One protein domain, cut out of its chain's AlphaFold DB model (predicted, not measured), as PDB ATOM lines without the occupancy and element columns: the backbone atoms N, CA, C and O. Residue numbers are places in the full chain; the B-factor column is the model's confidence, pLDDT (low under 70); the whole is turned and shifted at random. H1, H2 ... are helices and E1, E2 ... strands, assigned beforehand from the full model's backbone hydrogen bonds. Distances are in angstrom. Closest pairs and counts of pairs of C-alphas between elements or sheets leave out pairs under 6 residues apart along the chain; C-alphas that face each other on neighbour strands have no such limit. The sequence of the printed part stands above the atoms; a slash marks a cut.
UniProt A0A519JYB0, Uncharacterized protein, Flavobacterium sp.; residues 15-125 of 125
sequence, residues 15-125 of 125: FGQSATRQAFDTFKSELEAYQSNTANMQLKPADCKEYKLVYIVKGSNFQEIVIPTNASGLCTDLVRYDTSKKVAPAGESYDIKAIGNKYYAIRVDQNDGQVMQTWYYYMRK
ATOM      1  N   PHE A  15     114.045 104.219 124.663       50.66
ATOM      2  CA  PHE A  15     113.111 103.220 125.220       50.66
ATOM      3  C   PHE A  15     111.625 103.616 125.141       50.66
ATOM      4  O   PHE A  15     110.757 102.748 125.158       50.66
ATOM      5  N   GLY A  16     111.304 104.912 125.029       53.38
ATOM      6  CA  GLY A  16     109.911 105.386 125.007       53.38
ATOM      7  C   GLY A  16     109.181 105.132 123.683       53.38
ATOM      8  O   GLY A  16     107.988 104.822 123.678       53.38
ATOM      9  N   GLN A  17     109.888 105.216 122.550       57.75
ATOM     10  CA  GLN A  17     109.291 104.955 121.236       57.75
ATOM     11  C   GLN A  17     109.117 103.463 120.949       57.75
ATOM     12  O   GLN A  17     108.115 103.092 120.345       57.75
ATOM     13  N   SER A  18     110.034 102.600 121.399       64.19
ATOM     14  CA  SER A  18     109.944 101.159 121.131       64.19
ATOM     15  C   SER A  18     108.740 100.512 121.823       64.19
ATOM     16  O   SER A  18     107.981  99.797 121.174       64.19
ATOM     17  N   ALA A  19     108.500 100.826 123.101       72.31
ATOM     18  CA  ALA A  19     107.344 100.312 123.840       72.31
ATOM     19  C   ALA A  19     106.009 100.835 123.276       72.31
ATOM     20  O   ALA A  19     105.068 100.066 123.079       72.31
ATOM     21  N   THR A  20     105.937 102.132 122.953       77.81
ATOM     22  CA  THR A  20     104.739 102.746 122.352       77.81
ATOM     23  C   THR A  20     104.447 102.166 120.966       77.81
ATOM     24  O   THR A  20     103.289 101.922 120.627       77.81
ATOM     25  N   ARG A  21     105.492 101.885 120.176       84.12
ATOM     26  CA  ARG A  21     105.356 101.239 118.870       84.12
ATOM     27  C   ARG A  21     104.833  99.811 118.990       84.12
ATOM     28  O   ARG A  21     103.874  99.474 118.311       84.12
ATOM     29  N   GLN A  22     105.397  99.006 119.887       86.12
ATOM     30  CA  GLN A  22     104.951  97.625 120.098       86.12
ATOM     31  C   GLN A  22     103.484  97.547 120.560       86.12
ATOM     32  O   GLN A  22     102.725  96.685 120.108       86.12
ATOM     33  N   ALA A  23     103.067  98.461 121.439       87.19
ATOM     34  CA  ALA A  23     101.675  98.568 121.867       87.19
ATOM     35  C   ALA A  23     100.746  98.944 120.698       87.19
ATOM     36  O   ALA A  23      99.662  98.373 120.563       87.19
ATOM     37  N   PHE A  24     101.192  99.850 119.822       89.81
ATOM     38  CA  PHE A  24     100.456 100.199 118.610       89.81
ATOM     39  C   PHE A  24     100.353  99.028 117.622       89.81
ATOM     40  O   PHE A  24      99.264  98.765 117.125       89.81
ATOM     41  N   ASP A  25     101.439  98.296 117.367       90.00
ATOM     42  CA  ASP A  25     101.423  97.149 116.448       90.00
ATOM     43  C   ASP A  25     100.453  96.057 116.950       90.00
ATOM     44  O   ASP A  25      99.684  95.487 116.172       90.00
ATOM     45  N   THR A  26     100.411  95.834 118.270       92.75
ATOM     46  CA  THR A  26      99.440  94.931 118.915       92.75
ATOM     47  C   THR A  26      98.006  95.419 118.705       92.75
ATOM     48  O   THR A  26      97.153  94.670 118.232       92.75
ATOM     49  N   PHE A  27      97.744  96.699 118.991       92.81
ATOM     50  CA  PHE A  27      96.441  97.321 118.760       92.81
ATOM     51  C   PHE A  27      95.992  97.205 117.296       92.81
ATOM     52  O   PHE A  27      94.835  96.885 117.029       92.81
ATOM     53  N   LYS A  28      96.898  97.448 116.344       92.62
ATOM     54  CA  LYS A  28      96.611  97.373 114.910       92.62
ATOM     55  C   LYS A  28      96.224  95.951 114.505       92.62
ATOM     56  O   LYS A  28      95.219  95.777 113.821       92.62
ATOM     57  N   SER A  29      96.931  94.941 115.014       94.25
ATOM     58  CA  SER A  29      96.573  93.534 114.802       94.25
ATOM     59  C   SER A  29      95.186  93.191 115.366       94.25
ATOM     60  O   SER A  29      94.378  92.561 114.683       94.25
ATOM     61  N   GLU A  30      94.853  93.659 116.575       94.62
ATOM     62  CA  GLU A  30      93.517  93.462 117.159       94.62
ATOM     63  C   GLU A  30      92.409  94.174 116.370       94.62
ATOM     64  O   GLU A  30      91.299  93.652 116.235       94.62
ATOM     65  N   LEU A  31      92.691  95.375 115.862       94.62
ATOM     66  CA  LEU A  31      91.780  96.140 115.017       94.62
ATOM     67  C   LEU A  31      91.497  95.401 113.705       94.62
ATOM     68  O   LEU A  31      90.337  95.248 113.323       94.62
ATOM     69  N   GLU A  32      92.542  94.913 113.036       94.44
ATOM     70  CA  GLU A  32      92.445  94.155 111.786       94.44
ATOM     71  C   GLU A  32      91.687  92.838 111.988       94.44
ATOM     72  O   GLU A  32      90.770  92.522 111.224       94.44
ATOM     73  N   ALA A  33      91.985  92.110 113.070       95.69
ATOM     74  CA  ALA A  33      91.255  90.905 113.445       95.69
ATOM     75  C   ALA A  33      89.765  91.206 113.673       95.69
ATOM     76  O   ALA A  33      88.897  90.505 113.150       95.69
ATOM     77  N   TYR A  34      89.448  92.293 114.381       94.44
ATOM     78  CA  TYR A  34      88.067  92.698 114.624       94.44
ATOM     79  C   TYR A  34      87.337  93.093 113.333       94.44
ATOM     80  O   TYR A  34      86.183  92.704 113.157       94.44
ATOM     81  N   GLN A  35      88.000  93.825 112.434       92.56
ATOM     82  CA  GLN A  35      87.443  94.257 111.150       92.56
ATOM     83  C   GLN A  35      87.226  93.091 110.176       92.56
ATOM     84  O   GLN A  35      86.261  93.104 109.414       92.56
ATOM     85  N   SER A  36      88.107  92.086 110.190       93.75
ATOM     86  CA  SER A  36      87.986  90.910 109.317       93.75
ATOM     87  C   SER A  36      86.774  90.032 109.658       93.75
ATOM     88  O   SER A  36      86.261  89.319 108.797       93.75
ATOM     89  N   ASN A  37      86.262  90.126 110.888       93.50
ATOM     90  CA  ASN A  37      85.025  89.472 111.286       93.50
ATOM     91  C   ASN A  37      83.807  90.295 110.825       93.50
ATOM     92  O   ASN A  37      83.432  91.302 111.429       93.50
ATOM     93  N   THR A  38      83.150  89.837 109.760       89.12
ATOM     94  CA  THR A  38      82.020  90.532 109.121       89.12
ATOM     95  C   THR A  38      80.807  90.725 110.033       89.12
ATOM     96  O   THR A  38      80.064  91.688 109.838       89.12
ATOM     97  N   ALA A  39      80.623  89.890 111.063       91.00
ATOM     98  CA  ALA A  39      79.558  90.071 112.049       91.00
ATOM     99  C   ALA A  39      79.757  91.361 112.862       91.00
ATOM    100  O   ALA A  39      78.794  92.065 113.163       91.00
ATOM    101  N   ASN A  40      81.010  91.728 113.148       90.94
ATOM    102  CA  ASN A  40      81.320  92.967 113.856       90.94
ATOM    103  C   ASN A  40      80.984  94.201 113.018       90.94
ATOM    104  O   ASN A  40      80.536  95.205 113.561       90.94
ATOM    105  N   MET A  41      81.152  94.126 111.696       87.19
ATOM    106  CA  MET A  41      80.875  95.241 110.784       87.19
ATOM    107  C   MET A  41      79.378  95.554 110.648       87.19
ATOM    108  O   MET A  41      79.026  96.638 110.192       87.19
ATOM    109  N   GLN A  42      78.502  94.631 111.056       90.62
ATOM    110  CA  GLN A  42      77.053  94.856 111.118       90.62
ATOM    111  C   GLN A  42      76.608  95.516 112.430       90.62
ATOM    112  O   GLN A  42      75.468  95.976 112.536       90.62
ATOM    113  N   LEU A  43      77.486  95.574 113.437       92.44
ATOM    114  CA  LEU A  43      77.183  96.240 114.697       92.44
ATOM    115  C   LEU A  43      77.102  97.746 114.473       92.44
ATOM    116  O   LEU A  43      77.994  98.358 113.882       92.44
ATOM    117  N   LYS A  44      76.038  98.353 114.997       92.75
ATOM    118  CA  LYS A  44      75.896  99.807 114.977       92.75
ATOM    119  C   LYS A  44      77.002 100.447 115.828       92.75
ATOM    120  O   LYS A  44      77.286  99.928 116.913       92.75
ATOM    121  N   PRO A  45      77.595 101.567 115.377       93.19
ATOM    122  CA  PRO A  45      78.516 102.328 116.208       93.19
ATOM    123  C   PRO A  45      77.832 102.781 117.500       93.19
ATOM    124  O   PRO A  45      76.632 103.064 117.510       93.19
ATOM    125  N   ALA A  46      78.605 102.835 118.583       93.25
ATOM    126  CA  ALA A  46      78.160 103.377 119.861       93.25
ATOM    127  C   ALA A  46      78.081 104.917 119.806       93.25
ATOM    128  O   ALA A  46      78.463 105.534 118.807       93.25
ATOM    129  N   ASP A  47      77.601 105.555 120.877       94.69
ATOM    130  CA  ASP A  47      77.610 107.020 120.951       94.69
ATOM    131  C   ASP A  47      79.057 107.545 120.976       94.69
ATOM    132  O   ASP A  47      79.938 106.948 121.597       94.69
ATOM    133  N   CYS A  48      79.325 108.685 120.329       93.38
ATOM    134  CA  CYS A  48      80.679 109.239 120.240       93.38
ATOM    135  C   CYS A  48      81.322 109.504 121.618       93.38
ATOM    136  O   CYS A  48      82.548 109.487 121.739       93.38
ATOM    137  N   LYS A  49      80.525 109.709 122.678       94.12
ATOM    138  CA  LYS A  49      81.005 109.922 124.057       94.12
ATOM    139  C   LYS A  49      81.628 108.666 124.668       94.12
ATOM    140  O   LYS A  49      82.456 108.765 125.585       94.12
ATOM    141  N   GLU A  50      81.254 107.500 124.150       94.56
ATOM    142  CA  GLU A  50      81.755 106.202 124.591       94.56
ATOM    143  C   GLU A  50      83.146 105.891 124.038       94.56
ATOM    144  O   GLU A  50      83.765 104.935 124.483       94.56
ATOM    145  N   TYR A  51      83.683 106.697 123.123       93.75
ATOM    146  CA  TYR A  51      85.005 106.477 122.543       93.75
ATOM    147  C   TYR A  51      86.073 107.358 123.205       93.75
ATOM    148  O   TYR A  51      85.824 108.498 123.607       93.75
ATOM    149  N   LYS A  52      87.290 106.821 123.321       92.25
ATOM    150  CA  LYS A  52      88.506 107.548 123.721       92.25
ATOM    151  C   LYS A  52      89.555 107.463 122.620       92.25
ATOM    152  O   LYS A  52      89.717 106.396 122.028       92.25
ATOM    153  N   LEU A  53      90.273 108.556 122.372       92.44
ATOM    154  CA  LEU A  53      91.438 108.548 121.491       92.44
ATOM    155  C   LEU A  53      92.552 107.713 122.138       92.44
ATOM    156  O   LEU A  53      92.971 108.001 123.260       92.44
ATOM    157  N   VAL A  54      93.005 106.668 121.447       91.44
ATOM    158  CA  VAL A  54      94.033 105.740 121.950       91.44
ATOM    159  C   VAL A  54      95.361 105.878 121.221       91.44
ATOM    160  O   VAL A  54      96.398 105.767 121.864       91.44
ATOM    161  N   TYR A  55      95.342 106.184 119.922       91.00
ATOM    162  CA  TYR A  55      96.557 106.390 119.136       91.00
ATOM    163  C   TYR A  55      96.363 107.492 118.099       91.00
ATOM    164  O   TYR A  55      95.313 107.576 117.461       91.00
ATOM    165  N   ILE A  56      97.405 108.297 117.902       90.94
ATOM    166  CA  ILE A  56      97.565 109.159 116.732       90.94
ATOM    167  C   ILE A  56      98.764 108.622 115.958       90.94
ATOM    168  O   ILE A  56      99.833 108.434 116.538       90.94
ATOM    169  N   VAL A  57      98.608 108.370 114.664       89.94
ATOM    170  CA  VAL A  57      99.682 107.836 113.822       89.94
ATOM    171  C   VAL A  57      99.850 108.707 112.600       89.94
ATOM    172  O   VAL A  57      98.930 108.840 111.798       89.94
ATOM    173  N   LYS A  58     101.034 109.297 112.449       88.81
ATOM    174  CA  LYS A  58     101.387 110.064 111.257       88.81
ATOM    175  C   LYS A  58     102.204 109.191 110.314       88.81
ATOM    176  O   LYS A  58     103.203 108.613 110.729       88.81
ATOM    177  N   GLY A  59     101.757 109.092 109.071       83.31
ATOM    178  CA  GLY A  59     102.309 108.242 108.030       83.31
ATOM    179  C   GLY A  59     102.716 109.028 106.787       83.31
ATOM    180  O   GLY A  59     101.949 109.854 106.295       83.31
ATOM    181  N   SER A  60     103.900 108.743 106.253       77.62
ATOM    182  CA  SER A  60     104.335 109.137 104.904       77.62
ATOM    183  C   SER A  60     105.303 108.086 104.378       77.62
ATOM    184  O   SER A  60     106.155 107.618 105.130       77.62
ATOM    185  N   ASN A  61     105.168 107.687 103.108       63.03
ATOM    186  CA  ASN A  61     106.104 106.774 102.435       63.03
ATOM    187  C   ASN A  61     106.488 105.541 103.284       63.03
ATOM    188  O   ASN A  61     107.666 105.235 103.451       63.03
ATOM    189  N   PHE A  62     105.484 104.849 103.841       61.12
ATOM    190  CA  PHE A  62     105.628 103.650 104.688       61.12
ATOM    191  C   PHE A  62     106.300 103.857 106.058       61.12
ATOM    192  O   PHE A  62     106.505 102.888 106.788       61.12
ATOM    193  N   GLN A  63     106.601 105.095 106.451       74.00
ATOM    194  CA  GLN A  63     107.057 105.420 107.799       74.00
ATOM    195  C   GLN A  63     105.880 105.889 108.646       74.00
ATOM    196  O   GLN A  63     105.241 106.885 108.319       74.00
ATOM    197  N   GLU A  64     105.609 105.177 109.740       81.62
ATOM    198  CA  GLU A  64     104.577 105.516 110.723       81.62
ATOM    199  C   GLU A  64     105.230 105.994 112.025       81.62
ATOM    200  O   GLU A  64     106.062 105.293 112.608       81.62
ATOM    201  N   ILE A  65     104.812 107.159 112.512       82.94
ATOM    202  CA  ILE A  65     105.206 107.716 113.805       82.94
ATOM    203  C   ILE A  65     103.978 107.707 114.710       82.94
ATOM    204  O   ILE A  65     102.974 108.348 114.399       82.94
ATOM    205  N   VAL A  66     104.069 107.000 115.838       83.44
ATOM    206  CA  VAL A  66     103.031 107.027 116.875       83.44
ATOM    207  C   VAL A  66     103.245 108.265 117.738       83.44
ATOM    208  O   VAL A  66     104.293 108.430 118.365       83.44
ATOM    209  N   ILE A  67     102.260 109.153 117.734       80.94
ATOM    210  CA  ILE A  67     102.279 110.419 118.456       80.94
ATOM    211  C   ILE A  67     101.529 110.219 119.784       80.94
ATOM    212  O   ILE A  67     100.443 109.629 119.781       80.94
ATOM    213  N   PRO A  68     102.074 110.702 120.919       68.50
ATOM    214  CA  PRO A  68     101.357 110.714 122.189       68.50
ATOM    215  C   PRO A  68      99.998 111.399 122.036       68.50
ATOM    216  O   PRO A  68      99.906 112.476 121.445       68.50
ATOM    217  N   THR A  69      98.941 110.788 122.564       70.50
ATOM    218  CA  THR A  69      97.600 111.366 122.453       70.50
ATOM    219  C   THR A  69      97.385 112.397 123.557       70.50
ATOM    220  O   THR A  69      97.718 112.176 124.723       70.50
ATOM    221  N   ASN A  70      96.825 113.548 123.199       65.38
ATOM    222  CA  ASN A  70      96.068 114.355 124.144       65.38
ATOM    223  C   ASN A  70      94.647 113.777 124.217       65.38
ATOM    224  O   ASN A  70      94.160 113.191 123.255       65.38
ATOM    225  N   ALA A  71      93.980 113.891 125.366       62.00
ATOM    226  CA  ALA A  71      92.645 113.330 125.556       62.00
ATOM    227  C   ALA A  71      91.584 114.124 124.765       62.00
ATOM    228  O   ALA A  71      90.814 114.885 125.348       62.00
ATOM    229  N   SER A  72      91.545 113.978 123.439       68.88
ATOM    230  CA  SER A  72      90.410 114.426 122.635       68.88
ATOM    231  C   SER A  72      89.311 113.357 122.653       68.88
ATOM    232  O   SER A  72      89.556 112.145 122.711       68.88
ATOM    233  N   GLY A  73      88.063 113.820 122.690       84.50
ATOM    234  CA  GLY A  73      86.890 112.963 122.572       84.50
ATOM    235  C   GLY A  73      86.440 112.887 121.119       84.50
ATOM    236  O   GLY A  73      86.411 113.909 120.436       84.50
ATOM    237  N   LEU A  74      85.996 111.706 120.681       91.88
ATOM    238  CA  LEU A  74      85.536 111.485 119.306       91.88
ATOM    239  C   LEU A  74      84.462 112.497 118.875       91.88
ATOM    240  O   LEU A  74      84.492 112.963 117.745       91.88
ATOM    241  N   CYS A  75      83.540 112.891 119.760       91.75
ATOM    242  CA  CYS A  75      82.514 113.884 119.420       91.75
ATOM    243  C   CYS A  75      83.104 115.224 118.954       91.75
ATOM    244  O   CYS A  75      82.577 115.840 118.032       91.75
ATOM    245  N   THR A  76      84.183 115.679 119.593       89.25
ATOM    246  CA  THR A  76      84.846 116.938 119.242       89.25
ATOM    247  C   THR A  76      85.491 116.831 117.868       89.25
ATOM    248  O   THR A  76      85.311 117.718 117.034       89.25
ATOM    249  N   ASP A  77      86.181 115.722 117.607       89.50
ATOM    250  CA  ASP A  77      86.852 115.505 116.328       89.50
ATOM    251  C   ASP A  77      85.853 115.271 115.186       89.50
ATOM    252  O   ASP A  77      86.047 115.791 114.092       89.50
ATOM    253  N   LEU A  78      84.715 114.617 115.442       89.75
ATOM    254  CA  LEU A  78      83.626 114.518 114.464       89.75
ATOM    255  C   LEU A  78      83.062 115.887 114.074       89.75
ATOM    256  O   LEU A  78      82.750 116.091 112.909       89.75
ATOM    257  N   VAL A  79      82.946 116.830 115.015       87.44
ATOM    258  CA  VAL A  79      82.507 118.203 114.705       87.44
ATOM    259  C   VAL A  79      83.569 118.959 113.910       87.44
ATOM    260  O   VAL A  79      83.226 119.691 112.982       87.44
ATOM    261  N   ARG A  80      84.850 118.786 114.257       84.00
ATOM    262  CA  ARG A  80      85.977 119.400 113.540       84.00
ATOM    263  C   ARG A  80      86.025 118.950 112.079       84.00
ATOM    264  O   ARG A  80      86.236 119.771 111.193       84.00
ATOM    265  N   TYR A  81      85.807 117.660 111.850       80.75
ATOM    266  CA  TYR A  81      85.807 117.029 110.534       80.75
ATOM    267  C   TYR A  81      84.377 116.833 110.000       80.75
ATOM    268  O   TYR A  81      84.084 115.886 109.276       80.75
ATOM    269  N   ASP A  82      83.446 117.730 110.315       75.62
ATOM    270  CA  ASP A  82      82.093 117.694 109.757       75.62
ATOM    271  C   ASP A  82      82.038 118.474 108.429       75.62
ATOM    272  O   ASP A  82      82.097 119.711 108.408       75.62
ATOM    273  N   THR A  83      81.906 117.763 107.299       61.56
ATOM    274  CA  THR A  83      81.882 118.381 105.956       61.56
ATOM    275  C   THR A  83      80.618 119.208 105.754       61.56
ATOM    276  O   THR A  83      80.643 120.198 105.019       61.56
ATOM    277  N   SER A  84      79.521 118.851 106.436       66.31
ATOM    278  CA  SER A  84      78.247 119.569 106.340       66.31
ATOM    279  C   SER A  84      78.337 120.982 106.916       66.31
ATOM    280  O   SER A  84      77.581 121.869 106.521       66.31
ATOM    281  N   LYS A  85      79.314 121.220 107.801       59.59
ATOM    282  CA  LYS A  85      79.520 122.506 108.469       59.59
ATOM    283  C   LYS A  85      80.595 123.377 107.817       59.59
ATOM    284  O   LYS A  85      80.793 124.499 108.272       59.59
ATOM    285  N   LYS A  86      81.274 122.904 106.758       56.97
ATOM    286  CA  LYS A  86      82.406 123.600 106.101       56.97
ATOM    287  C   LYS A  86      83.526 124.026 107.077       56.97
ATOM    288  O   LYS A  86      84.193 125.027 106.839       56.97
ATOM    289  N   VAL A  87      83.716 123.290 108.177       60.03
ATOM    290  CA  VAL A  87      84.716 123.600 109.231       60.03
ATOM    291  C   VAL A  87      86.042 122.865 109.003       60.03
ATOM    292  O   VAL A  87      87.026 123.125 109.692       60.03
ATOM    293  N   ALA A  88      86.086 121.971 108.013       61.50
ATOM    294  CA  ALA A  88      87.304 121.292 107.603       61.50
ATOM    295  C   ALA A  88      88.433 122.307 107.338       61.50
ATOM    296  O   ALA A  88      88.215 123.254 106.572       61.50
ATOM    297  N   PRO A  89      89.623 122.139 107.941       66.62
ATOM    298  CA  PRO A  89      90.755 123.009 107.652       66.62
ATOM    299  C   PRO A  89      91.072 123.014 106.150       66.62
ATOM    300  O   PRO A  89      91.049 121.974 105.489       66.62
ATOM    301  N   ALA A  90      91.342 124.194 105.593       66.44
ATOM    302  CA  ALA A  90      91.642 124.337 104.171       66.44
ATOM    303  C   ALA A  90      92.885 123.509 103.791       66.44
ATOM    304  O   ALA A  90      93.911 123.597 104.460       66.44
ATOM    305  N   GLY A  91      92.795 122.723 102.714       69.75
ATOM    306  CA  GLY A  91      93.893 121.864 102.244       69.75
ATOM    307  C   GLY A  91      93.949 120.469 102.881       69.75
ATOM    308  O   GLY A  91      94.817 119.677 102.510       69.75
ATOM    309  N   GLU A  92      93.017 120.142 103.783       77.06
ATOM    310  CA  GLU A  92      92.866 118.802 104.357       77.06
ATOM    311  C   GLU A  92      91.681 118.060 103.722       77.06
ATOM    312  O   GLU A  92      90.579 118.600 103.604       77.06
ATOM    313  N   SER A  93      91.883 116.797 103.344       83.25
ATOM    314  CA  SER A  93      90.789 115.849 103.096       83.25
ATOM    315  C   SER A  93      90.775 114.794 104.187       83.25
ATOM    316  O   SER A  93      91.807 114.514 104.788       83.25
ATOM    317  N   TYR A  94      89.627 114.193 104.471       86.88
ATOM    318  CA  TYR A  94      89.541 113.200 105.534       86.88
ATOM    319  C   TYR A  94      88.512 112.113 105.243       86.88
ATOM    320  O   TYR A  94      87.577 112.308 104.469       86.88
ATOM    321  N   ASP A  95      88.700 110.972 105.897       88.94
ATOM    322  CA  ASP A  95      87.807 109.818 105.892       88.94
ATOM    323  C   ASP A  95      87.475 109.431 107.335       88.94
ATOM    324  O   ASP A  95      88.355 109.370 108.195       88.94
ATOM    325  N   ILE A  96      86.196 109.197 107.608       90.50
ATOM    326  CA  ILE A  96      85.670 108.941 108.948       90.50
ATOM    327  C   ILE A  96      84.965 107.594 108.914       90.50
ATOM    328  O   ILE A  96      83.974 107.425 108.203       90.50
ATOM    329  N   LYS A  97      85.449 106.637 109.709       92.12
ATOM    330  CA  LYS A  97      84.946 105.266 109.675       92.12
ATOM    331  C   LYS A  97      84.724 104.689 111.065       92.12
ATOM    332  O   LYS A  97      85.654 104.528 111.853       92.12
ATOM    333  N   ALA A  98      83.484 104.280 111.318       93.38
ATOM    334  CA  ALA A  98      83.174 103.340 112.384       93.38
ATOM    335  C   ALA A  98      83.576 101.920 111.970       93.38
ATOM    336  O   ALA A  98      83.342 101.497 110.835       93.38
ATOM    337  N   ILE A  99      84.150 101.169 112.904       94.12
ATOM    338  CA  ILE A  99      84.529  99.771 112.708       94.12
ATOM    339  C   ILE A  99      83.800  98.981 113.795       94.12
ATOM    340  O   ILE A  99      84.253  98.875 114.940       94.12
ATOM    341  N   GLY A 100      82.609  98.503 113.427       92.56
ATOM    342  CA  GLY A 100      81.630  97.920 114.340       92.56
ATOM    343  C   GLY A 100      81.248  98.862 115.482       92.56
ATOM    344  O   GLY A 100      81.149 100.076 115.307       92.56
ATOM    345  N   ASN A 101      81.062  98.300 116.678       95.12
ATOM    346  CA  ASN A 101      80.763  99.073 117.887       95.12
ATOM    347  C   ASN A 101      81.995  99.357 118.760       95.12
ATOM    348  O   ASN A 101      81.867 100.044 119.773       95.12
ATOM    349  N   LYS A 102      83.171  98.814 118.414       95.00
ATOM    350  CA  LYS A 102      84.359  98.846 119.283       95.00
ATOM    351  C   LYS A 102      85.358  99.927 118.897       95.00
ATOM    352  O   LYS A 102      85.953 100.536 119.786       95.00
ATOM    353  N   TYR A 103      85.534 100.182 117.603       96.38
ATOM    354  CA  TYR A 103      86.572 101.085 117.122       96.38
ATOM    355  C   TYR A 103      86.018 102.172 116.212       96.38
ATOM    356  O   TYR A 103      84.975 102.027 115.574       96.38
ATOM    357  N   TYR A 104      86.762 103.266 116.155       95.06
ATOM    358  CA  TYR A 104      86.510 104.381 115.261       95.06
ATOM    359  C   TYR A 104      87.845 104.892 114.725       95.06
ATOM    360  O   TYR A 104      88.830 104.921 115.463       95.06
ATOM    361  N   ALA A 105      87.896 105.288 113.459       93.88
ATOM    362  CA  ALA A 105      89.092 105.844 112.846       93.88
ATOM    363  C   ALA A 105      88.751 107.110 112.061       93.88
ATOM    364  O   ALA A 105      87.742 107.160 111.359       93.88
ATOM    365  N   ILE A 106      89.609 108.119 112.177       92.62
ATOM    366  CA  ILE A 106      89.594 109.302 111.315       92.62
ATOM    367  C   ILE A 106      90.945 109.362 110.611       92.62
ATOM    368  O   ILE A 106      91.976 109.443 111.277       92.62
ATOM    369  N   ARG A 107      90.949 109.309 109.280       91.56
ATOM    370  CA  ARG A 107      92.130 109.578 108.455       91.56
ATOM    371  C   ARG A 107      92.062 111.014 107.978       91.56
ATOM    372  O   ARG A 107      91.036 111.413 107.448       91.56
ATOM    373  N   VAL A 108      93.147 111.757 108.117       89.62
ATOM    374  CA  VAL A 108      93.295 113.113 107.587       89.62
ATOM    375  C   VAL A 108      94.492 113.125 106.652       89.62
ATOM    376  O   VAL A 108      95.610 112.836 107.071       89.62
ATOM    377  N   ASP A 109      94.254 113.447 105.392       86.75
ATOM    378  CA  ASP A 109      95.268 113.644 104.370       86.75
ATOM    379  C   ASP A 109      95.558 115.151 104.275       86.75
ATOM    380  O   ASP A 109      94.665 115.949 103.975       86.75
ATOM    381  N   GLN A 110      96.798 115.548 104.557       80.94
ATOM    382  CA  GLN A 110      97.257 116.935 104.438       80.94
ATOM    383  C   GLN A 110      98.012 117.108 103.117       80.94
ATOM    384  O   GLN A 110      98.978 116.387 102.859       80.94
ATOM    385  N   ASN A 111      97.589 118.070 102.291       68.69
ATOM    386  CA  ASN A 111      98.253 118.405 101.030       68.69
ATOM    387  C   ASN A 111      99.143 119.644 101.198       68.69
ATOM    388  O   ASN A 111      98.781 120.731 100.761       68.69
ATOM    389  N   ASP A 112     100.315 119.471 101.815       62.91
ATOM    390  CA  ASP A 112     101.323 120.535 101.977       62.91
ATOM    391  C   ASP A 112     102.637 120.167 101.258       62.91
ATOM    392  O   ASP A 112     103.712 120.064 101.843       62.91
ATOM    393  N   GLY A 113     102.533 119.816  99.970       62.91
ATOM    394  CA  GLY A 113     103.677 119.430  99.124       62.91
ATOM    395  C   GLY A 113     104.222 118.004  99.334       62.91
ATOM    396  O   GLY A 113     104.954 117.507  98.482       62.91
ATOM    397  N   GLN A 114     103.822 117.309 100.404       65.94
ATOM    398  CA  GLN A 114     103.966 115.858 100.583       65.94
ATOM    399  C   GLN A 114     102.651 115.271 101.101       65.94
ATOM    400  O   GLN A 114     102.039 115.848 101.997       65.94
ATOM    401  N   VAL A 115     102.231 114.114 100.572       67.44
ATOM    402  CA  VAL A 115     101.039 113.402 101.065       67.44
ATOM    403  C   VAL A 115     101.362 112.815 102.437       67.44
ATOM    404  O   VAL A 115     101.979 111.755 102.555       67.44
ATOM    405  N   MET A 116     100.980 113.543 103.482       80.94
ATOM    406  CA  MET A 116     101.095 113.120 104.873       80.94
ATOM    407  C   MET A 116      99.714 112.700 105.366       80.94
ATOM    408  O   MET A 116      98.770 113.488 105.329       80.94
ATOM    409  N   GLN A 117      99.606 111.467 105.852       88.81
ATOM    410  CA  GLN A 117      98.371 110.935 106.419       88.81
ATOM    411  C   GLN A 117      98.466 110.937 107.937       88.81
ATOM    412  O   GLN A 117      99.452 110.472 108.501       88.81
ATOM    413  N   THR A 118      97.441 111.427 108.618       89.88
ATOM    414  CA  THR A 118      97.319 111.322 110.072       89.88
ATOM    415  C   THR A 118      96.093 110.495 110.409       89.88
ATOM    416  O   THR A 118      94.982 110.826 110.005       89.88
ATOM    417  N   TRP A 119      96.296 109.417 111.153       91.81
ATOM    418  CA  TRP A 119      95.254 108.523 111.630       91.81
ATOM    419  C   TRP A 119      94.988 108.777 113.105       91.81
ATOM    420  O   TRP A 119      95.903 108.724 113.923       91.81
ATOM    421  N   TYR A 120      93.728 109.006 113.443       92.94
ATOM    422  CA  TYR A 120      93.239 109.098 114.811       92.94
ATOM    423  C   TYR A 120      92.424 107.844 115.099       92.94
ATOM    424  O   TYR A 120      91.361 107.645 114.508       92.94
ATOM    425  N   TYR A 121      92.926 106.993 115.988       93.94
ATOM    426  CA  TYR A 121      92.273 105.751 116.376       93.94
ATOM    427  C   TYR A 121      91.591 105.904 117.723       93.94
ATOM    428  O   TYR A 121      92.228 106.231 118.728       93.94
ATOM    429  N   TYR A 122      90.304 105.587 117.756       94.94
ATOM    430  CA  TYR A 122      89.497 105.602 118.960       94.94
ATOM    431  C   TYR A 122      89.027 104.197 119.301       94.94
ATOM    432  O   TYR A 122      88.676 103.400 118.428       94.94
ATOM    433  N   MET A 123      88.964 103.920 120.598       94.00
ATOM    434  CA  MET A 123      88.425 102.680 121.136       94.00
ATOM    435  C   MET A 123      87.301 103.004 122.110       94.00
ATOM    436  O   MET A 123      87.393 103.977 122.864       94.00
ATOM    437  N   ARG A 124      86.245 102.192 122.098       93.50
ATOM    438  CA  ARG A 124      85.187 102.264 123.102       93.50
ATOM    439  C   ARG A 124      85.781 102.054 124.504       93.50
ATOM    440  O   ARG A 124      86.675 101.224 124.681       93.50
ATOM    441  N   LYS A 125      85.351 102.884 125.451       86.56
ATOM    442  CA  LYS A 125      85.764 102.870 126.858       86.56
ATOM    443  C   LYS A 125      85.223 101.652 127.590       86.56
ATOM    444  O   LYS A 125      84.128 101.178 127.216       86.56
TER     445      LYS A 125
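This is residues 15 to 125 of the 125 residues of an uncharacterized protein of Flavobacterium sp. (UniProt A0A519JYB0). A twisted sheet of five antiparallel strands has one long helix, H1, crossing one face and the short H3 on the opposite face. The tiny H2 follows H1 beyond the sheet. The printed part has 111 residues, in the order H1 H2 E1 E2 H3 E3 E4 E5; the sheet's order is E2 E1 E5 E4 E3, and the class is mixed. It is compact, with a radius of gyration of the C-alphas of 14.4 A and spans of 40 by 38 by 25 A.

H1, residues 15 to 36, runs 32.2 A from C-alpha 15 at (113.111, 103.220, 125.220). H2 is residues 38 to 41. E1, residues 51 to 60, 26.3 A, bends by 53 degrees at residue 54. E2 is residues 63 to 67 and H3 residues 74 to 80. E3, residues 92 to 99, E4, residues 103 to 111, and E5, residues 115 to 124, measure 22.4, 26.4 and 29.3 A; C-alpha 124 is at (85.187, 102.264, 123.102).

E3, E4 and E5 form a meander, each strand the antiparallel neighbour of the one before, with N 95 and O 107 at 2.8 A and N 108 and O 118 at 2.8 A. E5 and E1 have N 57 and O 119 at 2.8 A. The hairpin E1 and E2 has N 65 and O 58 at 2.8 A. H1 is on the sheet at a height of 8.9 A, across the strands, at 75 degrees to E2 on the local plane; its closest C-alphas to E2 are Arg 21 and Val 66, 6.5 A. H3, on the opposite face, has a height of 9.9 A and runs along the strands, at 23 degrees to E4 on the local plane; the C-alphas of Leu 74 and Tyr 51 are its closest to E1, 6.0 A. H2 is not on the sheet; its closest C-alpha pair with E3 is Met 41 and Ile 99, 6.1 A. In H3 every O i to N i+4 pair is within hydrogen-bond range, in H1 17 of 18; H2 is too short for one.

The C-alphas farthest apart, Phe 15 and Ser 84, are 42.9 A apart. The printed part has no cut, and the link H3 to E3 is long. Mean pLDDT of the printed part is 83.6; residues 83 to 91 and 111 to 115 are among those under 70.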